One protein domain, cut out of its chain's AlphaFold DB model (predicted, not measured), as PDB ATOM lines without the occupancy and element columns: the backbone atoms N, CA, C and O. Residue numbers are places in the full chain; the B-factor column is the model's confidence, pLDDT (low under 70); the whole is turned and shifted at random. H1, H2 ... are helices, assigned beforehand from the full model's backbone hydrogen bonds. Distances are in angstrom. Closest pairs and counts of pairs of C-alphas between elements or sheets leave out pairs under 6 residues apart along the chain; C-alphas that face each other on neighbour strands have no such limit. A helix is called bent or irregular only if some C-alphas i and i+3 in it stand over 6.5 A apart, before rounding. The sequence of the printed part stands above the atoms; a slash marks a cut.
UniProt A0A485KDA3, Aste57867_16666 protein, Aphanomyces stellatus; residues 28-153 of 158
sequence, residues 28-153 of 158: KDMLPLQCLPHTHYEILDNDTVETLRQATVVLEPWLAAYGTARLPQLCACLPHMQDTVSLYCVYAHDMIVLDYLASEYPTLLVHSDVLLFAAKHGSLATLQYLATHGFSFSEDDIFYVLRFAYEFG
ATOM      1  N   LYS A  28       0.053  14.743 -16.812       85.94
ATOM      2  CA  LYS A  28      -0.028  15.363 -15.477       85.94
ATOM      3  C   LYS A  28       0.727  16.696 -15.385       85.94
ATOM      4  O   LYS A  28       0.274  17.608 -14.707       85.94
ATOM      5  N   ASP A  29       1.859  16.806 -16.062       88.88
ATOM      6  CA  ASP A  29       2.677  18.018 -16.154       88.88
ATOM      7  C   ASP A  29       2.044  19.125 -17.006       88.88
ATOM      8  O   ASP A  29       2.435  20.273 -16.860       88.88
ATOM      9  N   MET A  30       1.058  18.815 -17.853       90.62
ATOM     10  CA  MET A  30       0.340  19.802 -18.672       90.62
ATOM     11  C   MET A  30      -0.951  20.302 -18.010       90.62
ATOM     12  O   MET A  30      -1.554  21.257 -18.492       90.62
ATOM     13  N   LEU A  31      -1.371  19.701 -16.888       87.25
ATOM     14  CA  LEU A  31      -2.536  20.156 -16.119       87.25
ATOM     15  C   LEU A  31      -2.475  21.645 -15.738       87.25
ATOM     16  O   LEU A  31      -3.497  22.311 -15.888       87.25
ATOM     17  N   PRO A  32      -1.329  22.208 -15.297       88.44
ATOM     18  CA  PRO A  32      -1.253  23.636 -14.986       88.44
ATOM     19  C   PRO A  32      -1.496  24.528 -16.210       88.44
ATOM     20  O   PRO A  32      -2.047  25.615 -16.075       88.44
ATOM     21  N   LEU A  33      -1.106  24.053 -17.398       89.06
ATOM     22  CA  LEU A  33      -1.222  24.788 -18.658       89.06
ATOM     23  C   LEU A  33      -2.654  24.760 -19.206       89.06
ATOM     24  O   LEU A  33      -3.083  25.711 -19.841       89.06
ATOM     25  N   GLN A  34      -3.426  23.714 -18.899       87.38
ATOM     26  CA  GLN A  34      -4.828  23.591 -19.315       87.38
ATOM     27  C   GLN A  34      -5.728  24.707 -18.767       87.38
ATOM     28  O   GLN A  34      -6.755  25.024 -19.363       87.38
ATOM     29  N   CYS A  35      -5.384  25.257 -17.603       82.38
ATOM     30  CA  CYS A  35      -6.167  26.300 -16.949       82.38
ATOM     31  C   CYS A  35      -5.810  27.713 -17.427       82.38
ATOM     32  O   CYS A  35      -6.398  28.671 -16.924       82.38
ATOM     33  N   LEU A  36      -4.850  27.858 -18.348       84.19
ATOM     34  CA  LEU A  36      -4.461  29.166 -18.852       84.19
ATOM     35  C   LEU A  36      -5.567  29.764 -19.740       84.19
ATOM     36  O   LEU A  36      -6.259  29.029 -20.454       84.19
ATOM     37  N   PRO A  37      -5.767  31.094 -19.696       76.19
ATOM     38  CA  PRO A  37      -6.716  31.753 -20.580       76.19
ATOM     39  C   PRO A  37      -6.266  31.599 -22.032       76.19
ATOM     40  O   PRO A  37      -5.071  31.581 -22.328       76.19
ATOM     41  N   HIS A  38      -7.231  31.524 -22.945       72.62
ATOM     42  CA  HIS A  38      -6.922  31.471 -24.368       72.62
ATOM     43  C   HIS A  38      -6.374  32.829 -24.790       72.62
ATOM     44  O   HIS A  38      -7.032  33.854 -24.609       72.62
ATOM     45  N   THR A  39      -5.162  32.837 -25.337       68.25
ATOM     46  CA  THR A  39      -4.609  34.041 -25.951       68.25
ATOM     47  C   THR A  39      -5.217  34.145 -27.342       68.25
ATOM     48  O   THR A  39      -4.876  33.367 -28.226       68.25
ATOM     49  N   HIS A  40      -6.189  35.037 -27.519       62.47
ATOM     50  CA  HIS A  40      -6.787  35.268 -28.826       62.47
ATOM     51  C   HIS A  40      -5.993  36.342 -29.558       62.47
ATOM     52  O   HIS A  40      -5.854  37.462 -29.076       62.47
ATOM     53  N   TYR A  41      -5.511  35.995 -30.744       60.97
ATOM     54  CA  TYR A  41      -4.787  36.905 -31.621       60.97
ATOM     55  C   TYR A  41      -5.569  38.167 -32.018       60.97
ATOM     56  O   TYR A  41      -4.973  39.210 -32.259       60.97
ATOM     57  N   GLU A  42      -6.903  38.086 -32.048       55.50
ATOM     58  CA  GLU A  42      -7.780  39.133 -32.590       55.50
ATOM     59  C   GLU A  42      -7.705  40.472 -31.844       55.50
ATOM     60  O   GLU A  42      -8.176  41.488 -32.360       55.50
ATOM     61  N   ILE A  43      -7.114  40.506 -30.645       53.09
ATOM     62  CA  ILE A  43      -6.971  41.742 -29.888       53.09
ATOM     63  C   ILE A  43      -5.566  41.828 -29.291       53.09
ATOM     64  O   ILE A  43      -5.287  41.375 -28.184       53.09
ATOM     65  N   LEU A  44      -4.665  42.502 -30.006       61.81
ATOM     66  CA  LEU A  44      -3.443  43.080 -29.438       61.81
ATOM     67  C   LEU A  44      -3.802  44.232 -28.473       61.81
ATOM     68  O   LEU A  44      -3.302  45.350 -28.612       61.81
ATOM     69  N   ASP A  45      -4.691  44.004 -27.509       66.50
ATOM     70  CA  ASP A  45      -5.002  44.914 -26.410       66.50
ATOM     71  C   ASP A  45      -4.011  44.724 -25.248       66.50
ATOM     72  O   ASP A  45      -2.988  44.040 -25.358       66.50
ATOM     73  N   ASN A  46      -4.259  45.421 -24.140       65.75
ATOM     74  CA  ASN A  46      -3.488  45.245 -22.911       65.75
ATOM     75  C   ASN A  46      -3.822  43.923 -22.194       65.75
ATOM     76  O   ASN A  46      -2.999  43.442 -21.414       65.75
ATOM     77  N   ASP A  47      -4.979  43.318 -22.470       74.62
ATOM     78  CA  ASP A  47      -5.439  42.094 -21.808       74.62
ATOM     79  C   ASP A  47      -4.637  40.876 -22.291       74.62
ATOM     80  O   ASP A  47      -4.329  39.977 -21.500       74.62
ATOM     81  N   THR A  48      -4.180  40.886 -23.547       77.81
ATOM     82  CA  THR A  48      -3.242  39.890 -24.086       77.81
ATOM     83  C   THR A  48      -1.908  39.881 -23.336       77.81
ATOM     84  O   THR A  48      -1.394  38.815 -23.000       77.81
ATOM     85  N   VAL A  49      -1.355  41.050 -22.996       82.25
ATOM     86  CA  VAL A  49      -0.081  41.144 -22.254       82.25
ATOM     87  C   VAL A  49      -0.232  40.614 -20.832       82.25
ATOM     88  O   VAL A  49       0.633  39.887 -20.347       82.25
ATOM     89  N   GLU A  50      -1.334  40.941 -20.162       83.81
ATOM     90  CA  GLU A  50      -1.616  40.440 -18.816       83.81
ATOM     91  C   GLU A  50      -1.856  38.924 -18.814       83.81
ATOM     92  O   GLU A  50      -1.337  38.210 -17.953       83.81
ATOM     93  N   THR A  51      -2.567  38.412 -19.820       84.81
ATOM     94  CA  THR A  51      -2.756  36.971 -20.030       84.81
ATOM     95  C   THR A  51      -1.420  36.264 -20.240       84.81
ATOM     96  O   THR A  51      -1.150  35.249 -19.595       84.81
ATOM     97  N   LEU A  52      -0.545  36.818 -21.085       87.81
ATOM     98  CA  LEU A  52       0.795  36.277 -21.307       87.81
ATOM     99  C   LEU A  52       1.627  36.324 -20.035       87.81
ATOM    100  O   LEU A  52       2.243  35.319 -19.698       87.81
ATOM    101  N   ARG A  53       1.585  37.419 -19.271       88.25
ATOM    102  CA  ARG A  53       2.272  37.536 -17.978       88.25
ATOM    103  C   ARG A  53       1.850  36.428 -17.011       88.25
ATOM    104  O   ARG A  53       2.699  35.826 -16.358       88.25
ATOM    105  N   GLN A  54       0.554  36.121 -16.936       87.75
ATOM    106  CA  GLN A  54       0.041  35.008 -16.129       87.75
ATOM    107  C   GLN A  54       0.501  33.651 -16.668       87.75
ATOM    108  O   GLN A  54       0.921  32.794 -15.888       87.75
ATOM    109  N   ALA A  55       0.483  33.470 -17.989       88.62
ATOM    110  CA  ALA A  55       0.997  32.269 -18.635       88.62
ATOM    111  C   ALA A  55       2.499  32.078 -18.382       88.62
ATOM    112  O   ALA A  55       2.928  30.954 -18.137       88.62
ATOM    113  N   THR A  56       3.281  33.163 -18.348       90.12
ATOM    114  CA  THR A  56       4.741  33.150 -18.145       90.12
ATOM    115  C   THR A  56       5.091  32.501 -16.804       90.12
ATOM    116  O   THR A  56       5.954  31.632 -16.749       90.12
ATOM    117  N   VAL A  57       4.337  32.816 -15.740       91.88
ATOM    118  CA  VAL A  57       4.530  32.259 -14.383       91.88
ATOM    119  C   VAL A  57       4.430  30.728 -14.351       91.88
ATOM    120  O   VAL A  57       5.036  30.086 -13.492       91.88
ATOM    121  N   VAL A  58       3.668  30.131 -15.270       92.38
ATOM    122  CA  VAL A  58       3.482  28.676 -15.362       92.38
ATOM    123  C   VAL A  58       4.391  28.062 -16.430       92.38
ATOM    124  O   VAL A  58       4.961  26.993 -16.203       92.38
ATOM    125  N   LEU A  59       4.544  28.733 -17.574       91.00
ATOM    126  CA  LEU A  59       5.346  28.273 -18.705       91.00
ATOM    127  C   LEU A  59       6.841  28.277 -18.400       91.00
ATOM    128  O   LEU A  59       7.500  27.305 -18.750       91.00
ATOM    129  N   GLU A  60       7.371  29.290 -17.714       92.06
ATOM    130  CA  GLU A  60       8.803  29.366 -17.391       92.06
ATOM    131  C   GLU A  60       9.275  28.159 -16.560       92.06
ATOM    132  O   GLU A  60      10.186  27.457 -17.005       92.06
ATOM    133  N   PRO A  61       8.665  27.826 -15.399       94.25
ATOM    134  CA  PRO A  61       9.068  26.643 -14.640       94.25
ATOM    135  C   PRO A  61       8.870  25.338 -15.412       94.25
ATOM    136  O   PRO A  61       9.648  24.397 -15.252       94.25
ATOM    137  N   TRP A  62       7.826  25.263 -16.240       94.31
ATOM    138  CA  TRP A  62       7.542  24.077 -17.037       94.31
ATOM    139  C   TRP A  62       8.594  23.877 -18.138       94.31
ATOM    140  O   TRP A  62       9.158  22.789 -18.259       94.31
ATOM    141  N   LEU A  63       8.942  24.932 -18.876       93.44
ATOM    142  CA  LEU A  63      10.008  24.920 -19.878       93.44
ATOM    143  C   LEU A  63      11.380  24.688 -19.239       93.44
ATOM    144  O   LEU A  63      12.181  23.942 -19.788       93.44
ATOM    145  N   ALA A  64      11.644  25.228 -18.049       92.94
ATOM    146  CA  ALA A  64      12.883  24.952 -17.324       92.94
ATOM    147  C   ALA A  64      13.004  23.473 -16.907       92.94
ATOM    148  O   ALA A  64      14.104  22.921 -16.895       92.94
ATOM    149  N   ALA A  65      11.887  22.821 -16.572       94.44
ATOM    150  CA  ALA A  65      11.869  21.419 -16.159       94.44
ATOM    151  C   ALA A  65      11.939  20.433 -17.338       94.44
ATOM    152  O   ALA A  65      12.544  19.367 -17.208       94.44
ATOM    153  N   TYR A  66      11.304  20.761 -18.466       92.31
ATOM    154  CA  TYR A  66      11.091  19.821 -19.572       92.31
ATOM    155  C   TYR A  66      11.731  20.233 -20.904       92.31
ATOM    156  O   TYR A  66      11.862  19.397 -21.804       92.31
ATOM    157  N   GLY A  67      12.135  21.494 -21.039       90.56
ATOM    158  CA  GLY A  67      12.653  22.076 -22.273       90.56
ATOM    159  C   GLY A  67      11.647  22.041 -23.423       90.56
ATOM    160  O   GLY A  67      10.433  21.939 -23.236       90.56
ATOM    161  N   THR A  68      12.171  22.071 -24.646       92.69
ATOM    162  CA  THR A  68      11.379  22.019 -25.884       92.69
ATOM    163  C   THR A  68      10.877  20.611 -26.226       92.69
ATOM    164  O   THR A  68       9.960  20.453 -27.026       92.69
ATOM    165  N   ALA A  69      11.398  19.564 -25.574       92.31
ATOM    166  CA  ALA A  69      11.082  18.166 -25.884       92.31
ATOM    167  C   ALA A  69       9.611  17.775 -25.640       92.31
ATOM    168  O   ALA A  69       9.137  16.788 -26.204       92.31
ATOM    169  N   ARG A  70       8.896  18.519 -24.783       92.25
ATOM    170  CA  ARG A  70       7.473  18.295 -24.466       92.25
ATOM    171  C   ARG A  70       6.519  19.171 -25.281       92.25
ATOM    172  O   ARG A  70       5.307  18.961 -25.201       92.25
ATOM    173  N   LEU A  71       7.035  20.132 -26.053       92.00
ATOM    174  CA  LEU A  71       6.217  21.040 -26.857       92.00
ATOM    175  C   LEU A  71       5.364  20.320 -27.916       92.00
ATOM    176  O   LEU A  71       4.188  20.664 -28.011       92.00
ATOM    177  N   PRO A  72       5.830  19.268 -28.624       91.50
ATOM    178  CA  PRO A  72       4.971  18.551 -29.566       91.50
ATOM    179  C   PRO A  72       3.729  17.957 -28.911       91.50
ATOM    180  O   PRO A  72       2.618  18.063 -29.428       91.50
ATOM    181  N   GLN A  73       3.910  17.325 -27.749       90.81
ATOM    182  CA  GLN A  73       2.809  16.723 -27.011       90.81
ATOM    183  C   GLN A  73       1.897  17.803 -26.426       90.81
ATOM    184  O   GLN A  73       0.686  17.606 -26.397       90.81
ATOM    185  N   LEU A  74       2.453  18.944 -26.003       90.75
ATOM    186  CA  LEU A  74       1.665  20.082 -25.538       90.75
ATOM    187  C   LEU A  74       0.752  20.594 -26.654       90.75
ATOM    188  O   LEU A  74      -0.458  20.652 -26.460       90.75
ATOM    189  N   CYS A  75       1.306  20.866 -27.836       88.81
ATOM    190  CA  CYS A  75       0.563  21.350 -28.998       88.81
ATOM    191  C   CYS A  75      -0.491  20.345 -29.486       88.81
ATOM    192  O   CYS A  75      -1.551  20.751 -29.963       88.81
ATOM    193  N   ALA A  76      -0.224  19.040 -29.354       87.31
ATOM    194  CA  ALA A  76      -1.164  17.979 -29.714       87.31
ATOM    195  C   ALA A  76      -2.312  17.822 -28.700       87.31
ATOM    196  O   ALA A  76      -3.455  17.580 -29.090       87.31
ATOM    197  N   CYS A  77      -2.024  17.940 -27.399       87.44
ATOM    198  CA  CYS A  77      -3.016  17.786 -26.333       87.44
ATOM    199  C   CYS A  77      -3.829  19.065 -26.087       87.44
ATOM    200  O   CYS A  77      -5.011  18.977 -25.753       87.44
ATOM    201  N   LEU A  78      -3.209  20.234 -26.248       88.00
ATOM    202  CA  LEU A  78      -3.776  21.556 -25.996       88.00
ATOM    203  C   LEU A  78      -3.511  22.480 -27.200       88.00
ATOM    204  O   LEU A  78      -2.569  23.268 -27.171       88.00
ATOM    205  N   PRO A  79      -4.339  22.428 -28.260       87.56
ATOM    206  CA  PRO A  79      -4.115  23.238 -29.460       87.56
ATOM    207  C   PRO A  79      -4.062  24.749 -29.200       87.56
ATOM    208  O   PRO A  79      -3.267  25.434 -29.827       87.56
ATOM    209  N   HIS A  80      -4.830  25.261 -28.230       85.31
ATOM    210  CA  HIS A  80      -4.811  26.685 -27.857       85.31
ATOM    211  C   HIS A  80      -3.458  27.158 -27.305       85.31
ATOM    212  O   HIS A  80      -3.168  28.348 -27.332       85.31
ATOM    213  N   MET A  81      -2.618  26.242 -26.811       89.31
ATOM    214  CA  MET A  81      -1.291  26.594 -26.309       89.31
ATOM    215  C   MET A  81      -0.309  26.919 -27.434       89.31
ATOM    216  O   MET A  81       0.724  27.512 -27.152       89.31
ATOM    217  N   GLN A  82      -0.601  26.562 -28.689       90.31
ATOM    218  CA  GLN A  82       0.260  26.899 -29.828       90.31
ATOM    219  C   GLN A  82       0.425  28.418 -29.953       90.31
ATOM    220  O   GLN A  82       1.544  28.915 -30.096       90.31
ATOM    221  N   ASP A  83      -0.673  29.148 -29.784       88.25
ATOM    222  CA  ASP A  83      -0.696  30.604 -29.893       88.25
ATOM    223  C   ASP A  83      -0.018  31.258 -28.693       88.25
ATOM    224  O   ASP A  83       0.858  32.111 -28.839       88.25
ATOM    225  N   THR A  84      -0.334  30.775 -27.488       90.00
ATOM    226  CA  THR A  84       0.302  31.240 -26.253       90.00
ATOM    227  C   THR A  84       1.814  31.015 -26.272       90.00
ATOM    228  O   THR A  84       2.555  31.902 -25.866       90.00
ATOM    229  N   VAL A  85       2.297  29.864 -26.754       92.00
ATOM    230  CA  VAL A  85       3.737  29.551 -26.822       92.00
ATOM    231  C   VAL A  85       4.447  30.418 -27.868       92.00
ATOM    232  O   VAL A  85       5.565  30.873 -27.620       92.00
ATOM    233  N   SER A  86       3.787  30.706 -28.991       91.81
ATOM    234  CA  SER A  86       4.328  31.579 -30.043       91.81
ATOM    235  C   SER A  86       4.434  33.031 -29.581       91.81
ATOM    236  O   SER A  86       5.448  33.681 -29.801       91.81
ATOM    237  N   LEU A  87       3.433  33.540 -28.864       90.88
ATOM    238  CA  LEU A  87       3.493  34.881 -28.283       90.88
ATOM    239  C   LEU A  87       4.443  34.948 -27.077       90.88
ATOM    240  O   LEU A  87       5.126  35.953 -26.885       90.88
ATOM    241  N   TYR A  88       4.535  33.873 -26.287       91.75
ATOM    242  CA  TYR A  88       5.461  33.768 -25.157       91.75
ATOM    243  C   TYR A  88       6.916  33.928 -25.598       91.75
ATOM    244  O   TYR A  88       7.643  34.684 -24.959       91.75
ATOM    245  N   CYS A  89       7.358  33.270 -26.677       91.81
ATOM    246  CA  CYS A  89       8.767  33.357 -27.077       91.81
ATOM    247  C   CYS A  89       9.160  34.781 -27.499       91.81
ATOM    248  O   CYS A  89      10.283  35.210 -27.233       91.81
ATOM    249  N   VAL A  90       8.218  35.545 -28.062       92.19
ATOM    250  CA  VAL A  90       8.402  36.971 -28.366       92.19
ATOM    251  C   VAL A  90       8.396  37.812 -27.090       92.19
ATOM    252  O   VAL A  90       9.291  38.630 -26.902       92.19
ATOM    253  N   TYR A  91       7.424  37.594 -26.200       91.31
ATOM    254  CA  TYR A  91       7.269  38.349 -24.952       91.31
ATOM    255  C   TYR A  91       8.442  38.157 -23.978       91.31
ATOM    256  O   TYR A  91       8.932  39.122 -23.399       91.31
ATOM    257  N   ALA A  92       8.895  36.916 -23.799       91.31
ATOM    258  CA  ALA A  92       9.987  36.549 -22.899       91.31
ATOM    259  C   ALA A  92      11.377  36.666 -23.554       91.31
ATOM    260  O   ALA A  92      12.386  36.435 -22.889       91.31
ATOM    261  N   HIS A  93      11.440  37.002 -24.850       90.62
ATOM    262  CA  HIS A  93      12.659  36.965 -25.666       90.62
ATOM    263  C   HIS A  93      13.391  35.607 -25.594       90.62
ATOM    264  O   HIS A  93      14.625  35.536 -25.589       90.62
ATOM    265  N   ASP A  94      12.628  34.513 -25.529       92.94
ATOM    266  CA  ASP A  94      13.157  33.154 -25.422       92.94
ATOM    267  C   ASP A  94      13.546  32.622 -26.807       92.94
ATOM    268  O   ASP A  94      12.753  32.010 -27.530       92.94
ATOM    269  N   MET A  95      14.805  32.863 -27.174       92.00
ATOM    270  CA  MET A  95      15.359  32.456 -28.465       92.00
ATOM    271  C   MET A  95      15.437  30.934 -28.639       92.00
ATOM    272  O   MET A  95      15.463  30.467 -29.771       92.00
ATOM    273  N   ILE A  96      15.466  30.150 -27.553       93.44
ATOM    274  CA  ILE A  96      15.524  28.682 -27.638       93.44
ATOM    275  C   ILE A  96      14.170  28.150 -28.101       93.44
ATOM    276  O   ILE A  96      14.099  27.303 -28.992       93.44
ATOM    277  N   VAL A  97      13.087  28.662 -27.513       94.00
ATOM    278  CA  VAL A  97      11.730  28.323 -27.952       94.00
ATOM    279  C   VAL A  97      11.468  28.876 -29.351       94.00
ATOM    280  O   VAL A  97      10.881  28.170 -30.164       94.00
ATOM    281  N   LEU A  98      11.938  30.089 -29.662       94.38
ATOM    282  CA  LEU A  98      11.807  30.668 -31.002       94.38
ATOM    283  C   LEU A  98      12.479  29.797 -32.075       94.38
ATOM    284  O   LEU A  98      11.848  29.499 -33.084       94.38
ATOM    285  N   ASP A  99      13.717  29.355 -31.842       94.62
ATOM    286  CA  ASP A  99      14.473  28.503 -32.771       94.62
ATOM    287  C   ASP A  99      13.781  27.154 -32.990       94.62
ATOM    288  O   ASP A  99      13.589  26.707 -34.122       94.62
ATOM    289  N   TYR A 100      13.287  26.559 -31.905       94.88
ATOM    290  CA  TYR A 100      12.514  25.325 -31.968       94.88
ATOM    291  C   TYR A 100      11.197  25.476 -32.749       94.88
ATOM    292  O   TYR A 100      10.838  24.619 -33.557       94.88
ATOM    293  N   LEU A 101      10.451  26.560 -32.514       93.62
ATOM    294  CA  LEU A 101       9.221  26.831 -33.256       93.62
ATOM    295  C   LEU A 101       9.513  27.105 -34.732       93.62
ATOM    296  O   LEU A 101       8.748  26.669 -35.586       93.62
ATOM    297  N   ALA A 102      10.622  27.773 -35.048       92.88
ATOM    298  CA  ALA A 102      11.015  28.034 -36.423       92.88
ATOM    299  C   ALA A 102      11.330  26.744 -37.189       92.88
ATOM    300  O   ALA A 102      10.999  26.649 -38.373       92.88
ATOM    301  N   SER A 103      11.914  25.741 -36.525       92.06
ATOM    302  CA  SER A 103      12.227  24.453 -37.147       92.06
ATOM    303  C   SER A 103      11.014  23.528 -37.266       92.06
ATOM    304  O   SER A 103      10.792  22.951 -38.328       92.06
ATOM    305  N   GLU A 104      10.223  23.376 -36.200       91.81
ATOM    306  CA  GLU A 104       9.155  22.364 -36.137       91.81
ATOM    307  C   GLU A 104       7.766  22.909 -36.505       91.81
ATOM    308  O   GLU A 104       6.922  22.169 -37.013       91.81
ATOM    309  N   TYR A 105       7.515  24.199 -36.265       91.19
ATOM    310  CA  TYR A 105       6.204  24.839 -36.427       91.19
ATOM    311  C   TYR A 105       6.287  26.221 -37.106       91.19
ATOM    312  O   TYR A 105       5.727  27.195 -36.593       91.19
ATOM    313  N   PRO A 106       6.927  26.339 -38.287       89.31
ATOM    314  CA  PRO A 106       7.177  27.629 -38.934       89.31
ATOM    315  C   PRO A 106       5.896  28.436 -39.192       89.31
ATOM    316  O   PRO A 106       5.907  29.660 -39.118       89.31
ATOM    317  N   THR A 107       4.768  27.766 -39.440       88.56
ATOM    318  CA  THR A 107       3.473  28.419 -39.683       88.56
ATOM    319  C   THR A 107       2.955  29.214 -38.488       88.56
ATOM    320  O   THR A 107       2.191  30.151 -38.690       88.56
ATOM    321  N   LEU A 108       3.351  28.856 -37.262       87.88
ATOM    322  CA  LEU A 108       2.944  29.587 -36.063       87.88
ATOM    323  C   LEU A 108       3.665  30.937 -35.949       87.88
ATOM    324  O   LEU A 108       3.077  31.904 -35.485       87.88
ATOM    325  N   LEU A 109       4.913  31.026 -36.422       88.56
ATOM    326  CA  LEU A 109       5.715  32.255 -36.347       88.56
ATOM    327  C   LEU A 109       5.445  33.240 -37.491       88.56
ATOM    328  O   LEU A 109       5.715  34.428 -37.346       88.56
ATOM    329  N   VAL A 110       4.916  32.761 -38.621       84.75
ATOM    330  CA  VAL A 110       4.523  33.610 -39.766       84.75
ATOM    331  C   VAL A 110       3.122  34.193 -39.586       84.75
ATOM    332  O   VAL A 110       2.684  35.002 -40.397       84.75
ATOM    333  N   HIS A 111       2.402  33.805 -38.533       87.62
ATOM    334  CA  HIS A 111       1.090  34.373 -38.260       87.62
ATOM    335  C   HIS A 111       1.208  35.888 -38.055       87.62
ATOM    336  O   HIS A 111       2.023  36.335 -37.241       87.62
ATOM    337  N   SER A 112       0.394  36.674 -38.768       85.12
ATOM    338  CA  SER A 112       0.482  38.141 -38.764       85.12
ATOM    339  C   SER A 112       0.475  38.701 -37.343       85.12
ATOM    340  O   SER A 112       1.266  39.577 -37.020       85.12
ATOM    341  N   ASP A 113      -0.318  38.131 -36.443       85.38
ATOM    342  CA  ASP A 113      -0.405  38.598 -35.058       85.38
ATOM    343  C   ASP A 113       0.879  38.416 -34.244       85.38
ATOM    344  O   ASP A 113       1.165  39.246 -33.386       85.38
ATOM    345  N   VAL A 114       1.697  37.397 -34.528       89.25
ATOM    346  CA  VAL A 114       3.020  37.244 -33.896       89.25
ATOM    347  C   VAL A 114       3.957  38.356 -34.371       89.25
ATOM    348  O   VAL A 114       4.677  38.946 -33.563       89.25
ATOM    349  N   LEU A 115       3.904  38.705 -35.661       90.56
ATOM    350  CA  LEU A 115       4.692  39.797 -36.244       90.56
ATOM    351  C   LEU A 115       4.253  41.160 -35.701       90.56
ATOM    352  O   LEU A 115       5.088  41.975 -35.308       90.56
ATOM    353  N   LEU A 116       2.944  41.395 -35.625       89.81
ATOM    354  CA  LEU A 116       2.372  42.617 -35.063       89.81
ATOM    355  C   LEU A 116       2.648  42.738 -33.568       89.81
ATOM    356  O   LEU A 116       2.958  43.830 -33.093       89.81
ATOM    357  N   PHE A 117       2.593  41.630 -32.827       90.19
ATOM    358  CA  PHE A 117       2.981  41.601 -31.423       90.19
ATOM    359  C   PHE A 117       4.464  41.949 -31.262       90.19
ATOM    360  O   PHE A 117       4.798  42.821 -30.460       90.19
ATOM    361  N   ALA A 118       5.351  41.362 -32.072       91.94
ATOM    362  CA  ALA A 118       6.772  41.707 -32.074       91.94
ATOM    363  C   ALA A 118       7.002  43.193 -32.388       91.94
ATOM    364  O   ALA A 118       7.767  43.847 -31.682       91.94
ATOM    365  N   ALA A 119       6.302  43.750 -33.379       92.06
ATOM    366  CA  ALA A 119       6.385  45.165 -33.739       92.06
ATOM    367  C   ALA A 119       5.899  46.083 -32.609       92.06
ATOM    368  O   ALA A 119       6.593  47.023 -32.232       92.06
ATOM    369  N   LYS A 120       4.736  45.783 -32.022       89.56
ATOM    370  CA  LYS A 120       4.148  46.526 -30.898       89.56
ATOM    371  C   LYS A 120       5.054  46.530 -29.665       89.56
ATOM    372  O   LYS A 120       5.120  47.528 -28.949       89.56
ATOM    373  N   HIS A 121       5.729  45.412 -29.403       88.56
ATOM    374  CA  HIS A 121       6.605  45.233 -28.245       88.56
ATOM    375  C   HIS A 121       8.073  45.598 -28.512       88.56
ATOM    376  O   HIS A 121       8.881  45.509 -27.591       88.56
ATOM    377  N   GLY A 122       8.422  46.024 -29.729       90.44
ATOM    378  CA  GLY A 122       9.793  46.412 -30.065       90.44
ATOM    379  C   GLY A 122      10.764  45.232 -30.135       90.44
ATOM    380  O   GLY A 122      11.961  45.397 -29.916       90.44
ATOM    381  N   SER A 123      10.280  44.018 -30.417       92.56
ATOM    382  CA  SER A 123      11.128  42.826 -30.526       92.56
ATOM    383  C   SER A 123      11.830  42.762 -31.887       92.56
ATOM    384  O   SER A 123      11.574  41.878 -32.711       92.56
ATOM    385  N   LEU A 124      12.754  43.701 -32.124       92.25
ATOM    386  CA  LEU A 124      13.593  43.741 -33.325       92.25
ATOM    387  C   LEU A 124      14.348  42.418 -33.525       92.25
ATOM    388  O   LEU A 124      14.453  41.932 -34.649       92.25
ATOM    389  N   ALA A 125      14.818  41.804 -32.437       92.25
ATOM    390  CA  ALA A 125      15.533  40.530 -32.475       92.25
ATOM    391  C   ALA A 125      14.686  39.398 -33.082       92.25
ATOM    392  O   ALA A 125      15.186  38.654 -33.923       92.25
ATOM    393  N   THR A 126      13.402  39.295 -32.715       91.94
ATOM    394  CA  THR A 126      12.483  38.307 -33.303       91.94
ATOM    395  C   THR A 126      12.293  38.568 -34.795       91.94
ATOM    396  O   THR A 126      12.443  37.650 -35.596       91.94
ATOM    397  N   LEU A 127      12.013  39.815 -35.190       92.69
ATOM    398  CA  LEU A 127      11.778  40.170 -36.596       92.69
ATOM    399  C   LEU A 127      13.020  39.918 -37.466       92.69
ATOM    400  O   LEU A 127      12.915  39.341 -38.548       92.69
ATOM    401  N   GLN A 128      14.208  40.281 -36.975       92.44
ATOM    402  CA  GLN A 128      15.484  40.001 -37.642       92.44
ATOM    403  C   GLN A 128      15.766  38.503 -37.733       92.44
ATOM    404  O   GLN A 128      16.205  38.023 -38.780       92.44
ATOM    405  N   TYR A 129      15.512  37.755 -36.658       93.62
ATOM    406  CA  TYR A 129      15.665  36.307 -36.658       93.62
ATOM    407  C   TYR A 129      14.782  35.680 -37.744       93.62
ATOM    408  O   TYR A 129      15.292  34.966 -38.604       93.62
ATOM    409  N   LEU A 130      13.493  36.023 -37.797       91.38
ATOM    410  CA  LEU A 130      12.580  35.498 -38.814       91.38
ATOM    411  C   LEU A 130      13.020  35.886 -40.240       91.38
ATOM    412  O   LEU A 130      13.130  35.023 -41.110       91.38
ATOM    413  N   ALA A 131      13.376  37.153 -40.474       89.94
ATOM    414  CA  ALA A 131      13.838  37.609 -41.787       89.94
ATOM    415  C   ALA A 131      15.108  36.874 -42.263       89.94
ATOM    416  O   ALA A 131      15.231  36.510 -43.432       89.94
ATOM    417  N   THR A 132      16.059  36.627 -41.355       91.75
ATOM    418  CA  THR A 132      17.332  35.957 -41.676       91.75
ATOM    419  C   THR A 132      17.194  34.447 -41.863       91.75
ATOM    420  O   THR A 132      17.978  33.864 -42.610       91.75
ATOM    421  N   HIS A 133      16.183  33.821 -41.257       89.94
ATOM    422  CA  HIS A 133      15.907  32.383 -41.383       89.94
ATOM    423  C   HIS A 133      14.991  32.044 -42.572       89.94
ATOM    424  O   HIS A 133      14.547  30.907 -42.714       89.94
ATOM    425  N   GLY A 134      14.754  33.007 -43.471       84.06
ATOM    426  CA  GLY A 134      14.066  32.779 -44.744       84.06
ATOM    427  C   GLY A 134      12.542  32.820 -44.657       84.06
ATOM    428  O   GLY A 134      11.871  32.381 -45.593       84.06
ATOM    429  N   PHE A 135      11.985  33.355 -43.569       86.56
ATOM    430  CA  PHE A 135      10.555  33.610 -43.488       86.56
ATOM    431  C   PHE A 135      10.183  34.780 -44.404       86.56
ATOM    432  O   PHE A 135      10.768  35.860 -44.336       86.56
ATOM    433  N   SER A 136       9.219  34.539 -45.292       82.75
ATOM    434  CA  SER A 136       8.680  35.561 -46.188       82.75
ATOM    435  C   SER A 136       7.497  36.243 -45.522       82.75
ATOM    436  O   SER A 136       6.567  35.568 -45.085       82.75
ATOM    437  N   PHE A 137       7.500  37.571 -45.527       85.69
ATOM    438  CA  PHE A 137       6.370  38.387 -45.095       85.69
ATOM    439  C   PHE A 137       5.611  38.898 -46.317       85.69
ATOM    440  O   PHE A 137       6.226  39.181 -47.351       85.69
ATOM    441  N   SER A 138       4.287  38.996 -46.225       87.88
ATOM    442  CA  SER A 138       3.511  39.678 -47.261       87.88
ATOM    443  C   SER A 138       3.760  41.191 -47.217       87.88
ATOM    444  O   SER A 138       4.227  41.730 -46.211       87.88
ATOM    445  N   GLU A 139       3.452  41.896 -48.307       87.69
ATOM    446  CA  GLU A 139       3.516  43.367 -48.320       87.69
ATOM    447  C   GLU A 139       2.604  43.977 -47.244       87.69
ATOM    448  O   GLU A 139       2.986  44.957 -46.602       87.69
ATOM    449  N   ASP A 140       1.449  43.349 -46.995       88.44
ATOM    450  CA  ASP A 140       0.523  43.741 -45.934       88.44
ATOM    451  C   ASP A 140       1.155  43.552 -44.547       88.44
ATOM    452  O   ASP A 140       1.143  44.486 -43.744       88.44
ATOM    453  N   ASP A 141       1.780  42.399 -44.272       88.50
ATOM    454  CA  ASP A 141       2.459  42.146 -42.989       88.50
ATOM    455  C   ASP A 141       3.540  43.197 -42.721       88.50
ATOM    456  O   ASP A 141       3.593  43.774 -41.636       88.50
ATOM    457  N   ILE A 142       4.375  43.493 -43.723       90.56
ATOM    458  CA  ILE A 142       5.435  44.505 -43.616       90.56
ATOM    459  C   ILE A 142       4.826  45.882 -43.337       90.56
ATOM    460  O   ILE A 142       5.288  46.589 -42.441       90.56
ATOM    461  N   PHE A 143       3.775  46.263 -44.068       92.38
ATOM    462  CA  PHE A 143       3.092  47.538 -43.868       92.38
ATOM    463  C   PHE A 143       2.562  47.682 -42.437       92.38
ATOM    464  O   PHE A 143       2.794  48.711 -41.795       92.38
ATOM    465  N   TYR A 144       1.879  46.663 -41.910       90.19
ATOM    466  CA  TYR A 144       1.337  46.716 -40.556       90.19
ATOM    467  C   TYR A 144       2.427  46.656 -39.480       90.19
ATOM    468  O   TYR A 144       2.328  47.392 -38.499       90.19
ATOM    469  N   VAL A 145       3.487  45.865 -39.670       91.88
ATOM    470  CA  VAL A 145       4.655  45.823 -38.770       91.88
ATOM    471  C   VAL A 145       5.294  47.205 -38.650       91.88
ATOM    472  O   VAL A 145       5.445  47.709 -37.539       91.88
ATOM    473  N   LEU A 146       5.602  47.861 -39.774       93.56
ATOM    474  CA  LEU A 146       6.205  49.199 -39.774       93.56
ATOM    475  C   LEU A 146       5.272  50.240 -39.149       93.56
ATOM    476  O   LEU A 146       5.706  51.088 -38.369       93.56
ATOM    477  N   ARG A 147       3.972  50.159 -39.452       92.81
ATOM    478  CA  ARG A 147       2.966  51.050 -38.874       92.81
ATOM    479  C   ARG A 147       2.883  50.907 -37.353       92.81
ATOM    480  O   ARG A 147       2.902  51.921 -36.664       92.81
ATOM    481  N   PHE A 148       2.795  49.684 -36.830       90.44
ATOM    482  CA  PHE A 148       2.729  49.440 -35.387       90.44
ATOM    483  C   PHE A 148       4.036  49.835 -34.703       90.44
ATOM    484  O   PHE A 148       4.002  50.528 -33.691       90.44
ATOM    485  N   ALA A 149       5.188  49.480 -35.271       93.19
ATOM    486  CA  ALA A 149       6.475  49.913 -34.742       93.19
ATOM    487  C   ALA A 149       6.544  51.445 -34.616       93.19
ATOM    488  O   ALA A 149       6.902  51.959 -33.560       93.19
ATOM    489  N   TYR A 150       6.096  52.181 -35.637       93.56
ATOM    490  CA  TYR A 150       6.005  53.640 -35.587       93.56
ATOM    491  C   TYR A 150       5.013  54.147 -34.524       93.56
ATOM    492  O   TYR A 150       5.365  55.017 -33.728       93.56
ATOM    493  N   GLU A 151       3.785  53.614 -34.485       92.06
ATOM    494  CA  GLU A 151       2.738  54.028 -33.533       92.06
ATOM    495  C   GLU A 151       3.153  53.800 -32.068       92.06
ATOM    496  O   GLU A 151       2.798  54.599 -31.198       92.06
ATOM    497  N   PHE A 152       3.943  52.755 -31.795       90.12
ATOM    498  CA  PHE A 152       4.454  52.420 -30.463       90.12
ATOM    499  C   PHE A 152       5.871  52.959 -30.179       90.12
ATOM    500  O   PHE A 152       6.364  52.804 -29.062       90.12
ATOM    501  N   GLY A 153       6.495  53.660 -31.134       92.50
ATOM    502  CA  GLY A 153       7.763  54.380 -30.948       92.50
ATOM    503  C   GLY A 153       9.044  53.551 -31.115       92.50
ATOM    504  O   GLY A 153      10.114  54.000 -30.704       92.50
TER     505      GLY A 153
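AT A GLANCE: This is residues 28 to 153 of the 158 residues of the protein "Aste57867_16666 protein" of Aphanomyces stellatus (UniProt A0A485KDA3). A stack of short helices has H3 in its middle, H6 and then H8 packed on one after another toward one end, and the long, bent H2 at the other end, its arm H2a crossing H3. H1 packs on H2a, H4 and little H5 on H3, and H7 on H6. The printed part has 126 residues with eight named helices, H1 to H8 in chain order, and no named strand: all helix. It is compact, with a radius of gyration of the C-alphas of 14.1 A and spans of 43 by 30 by 20 A.

IN THESE COORDINATES: H1, residues 28 to 34, begins at C-alpha 28 (-0.028, 15.363, -15.477); it is only just irregular, C-alphas 29 and 32 being 7.0 A apart. H2, residues 46 to 77, was assigned as one helix by its hydrogen bonds but is bent, C-alphas 65 and 68 being 9.8 A apart. Its arms are H2a, 46 to 65, 29.1 A long, and H2b, 68 to 77, irregular with C-alphas 69 and 72 7.1 A apart. H3 is 81 to 91, H4 95 to 104, H5 106 to 109, H6 112 to 121 and H7 124 to 132. H8, 139 to 152, 20.0 A long, ends at C-alpha 152 (4.454, 52.420, -30.463).

HOW THE PARTS SIT: H3, the hub, touches H2a about perpendicular at 83 degrees, closest C-alphas Leu 52 and Tyr 88, 6.5 A. H3 and H6 touch at 30 degrees, Leu 87 to Val 114, 6.1 A between C-alphas. H6 touches H8 at 23 degrees, the same way, closest C-alphas Ala 119 and Ala 149, 4.9 A. H7 and H8 are apart. Every O i to N i+4 pair is within hydrogen-bond range in H4, H6, H7 and H8, against 1 of 3 in H1, with 3 of 4 O i to N i+3 pairs, 14 of 16 in H2a, 4 of 6 in H2b and 6 of 7 in H3; H5 is too short for such a pair.

THE WHOLE: The C-alphas farthest apart, Lys 28 and Tyr 150, are 43.7 A apart. The printed part has no cut, and the link H1 to H2 is long. Residues 39 to 46 are under 70 in pLDDT.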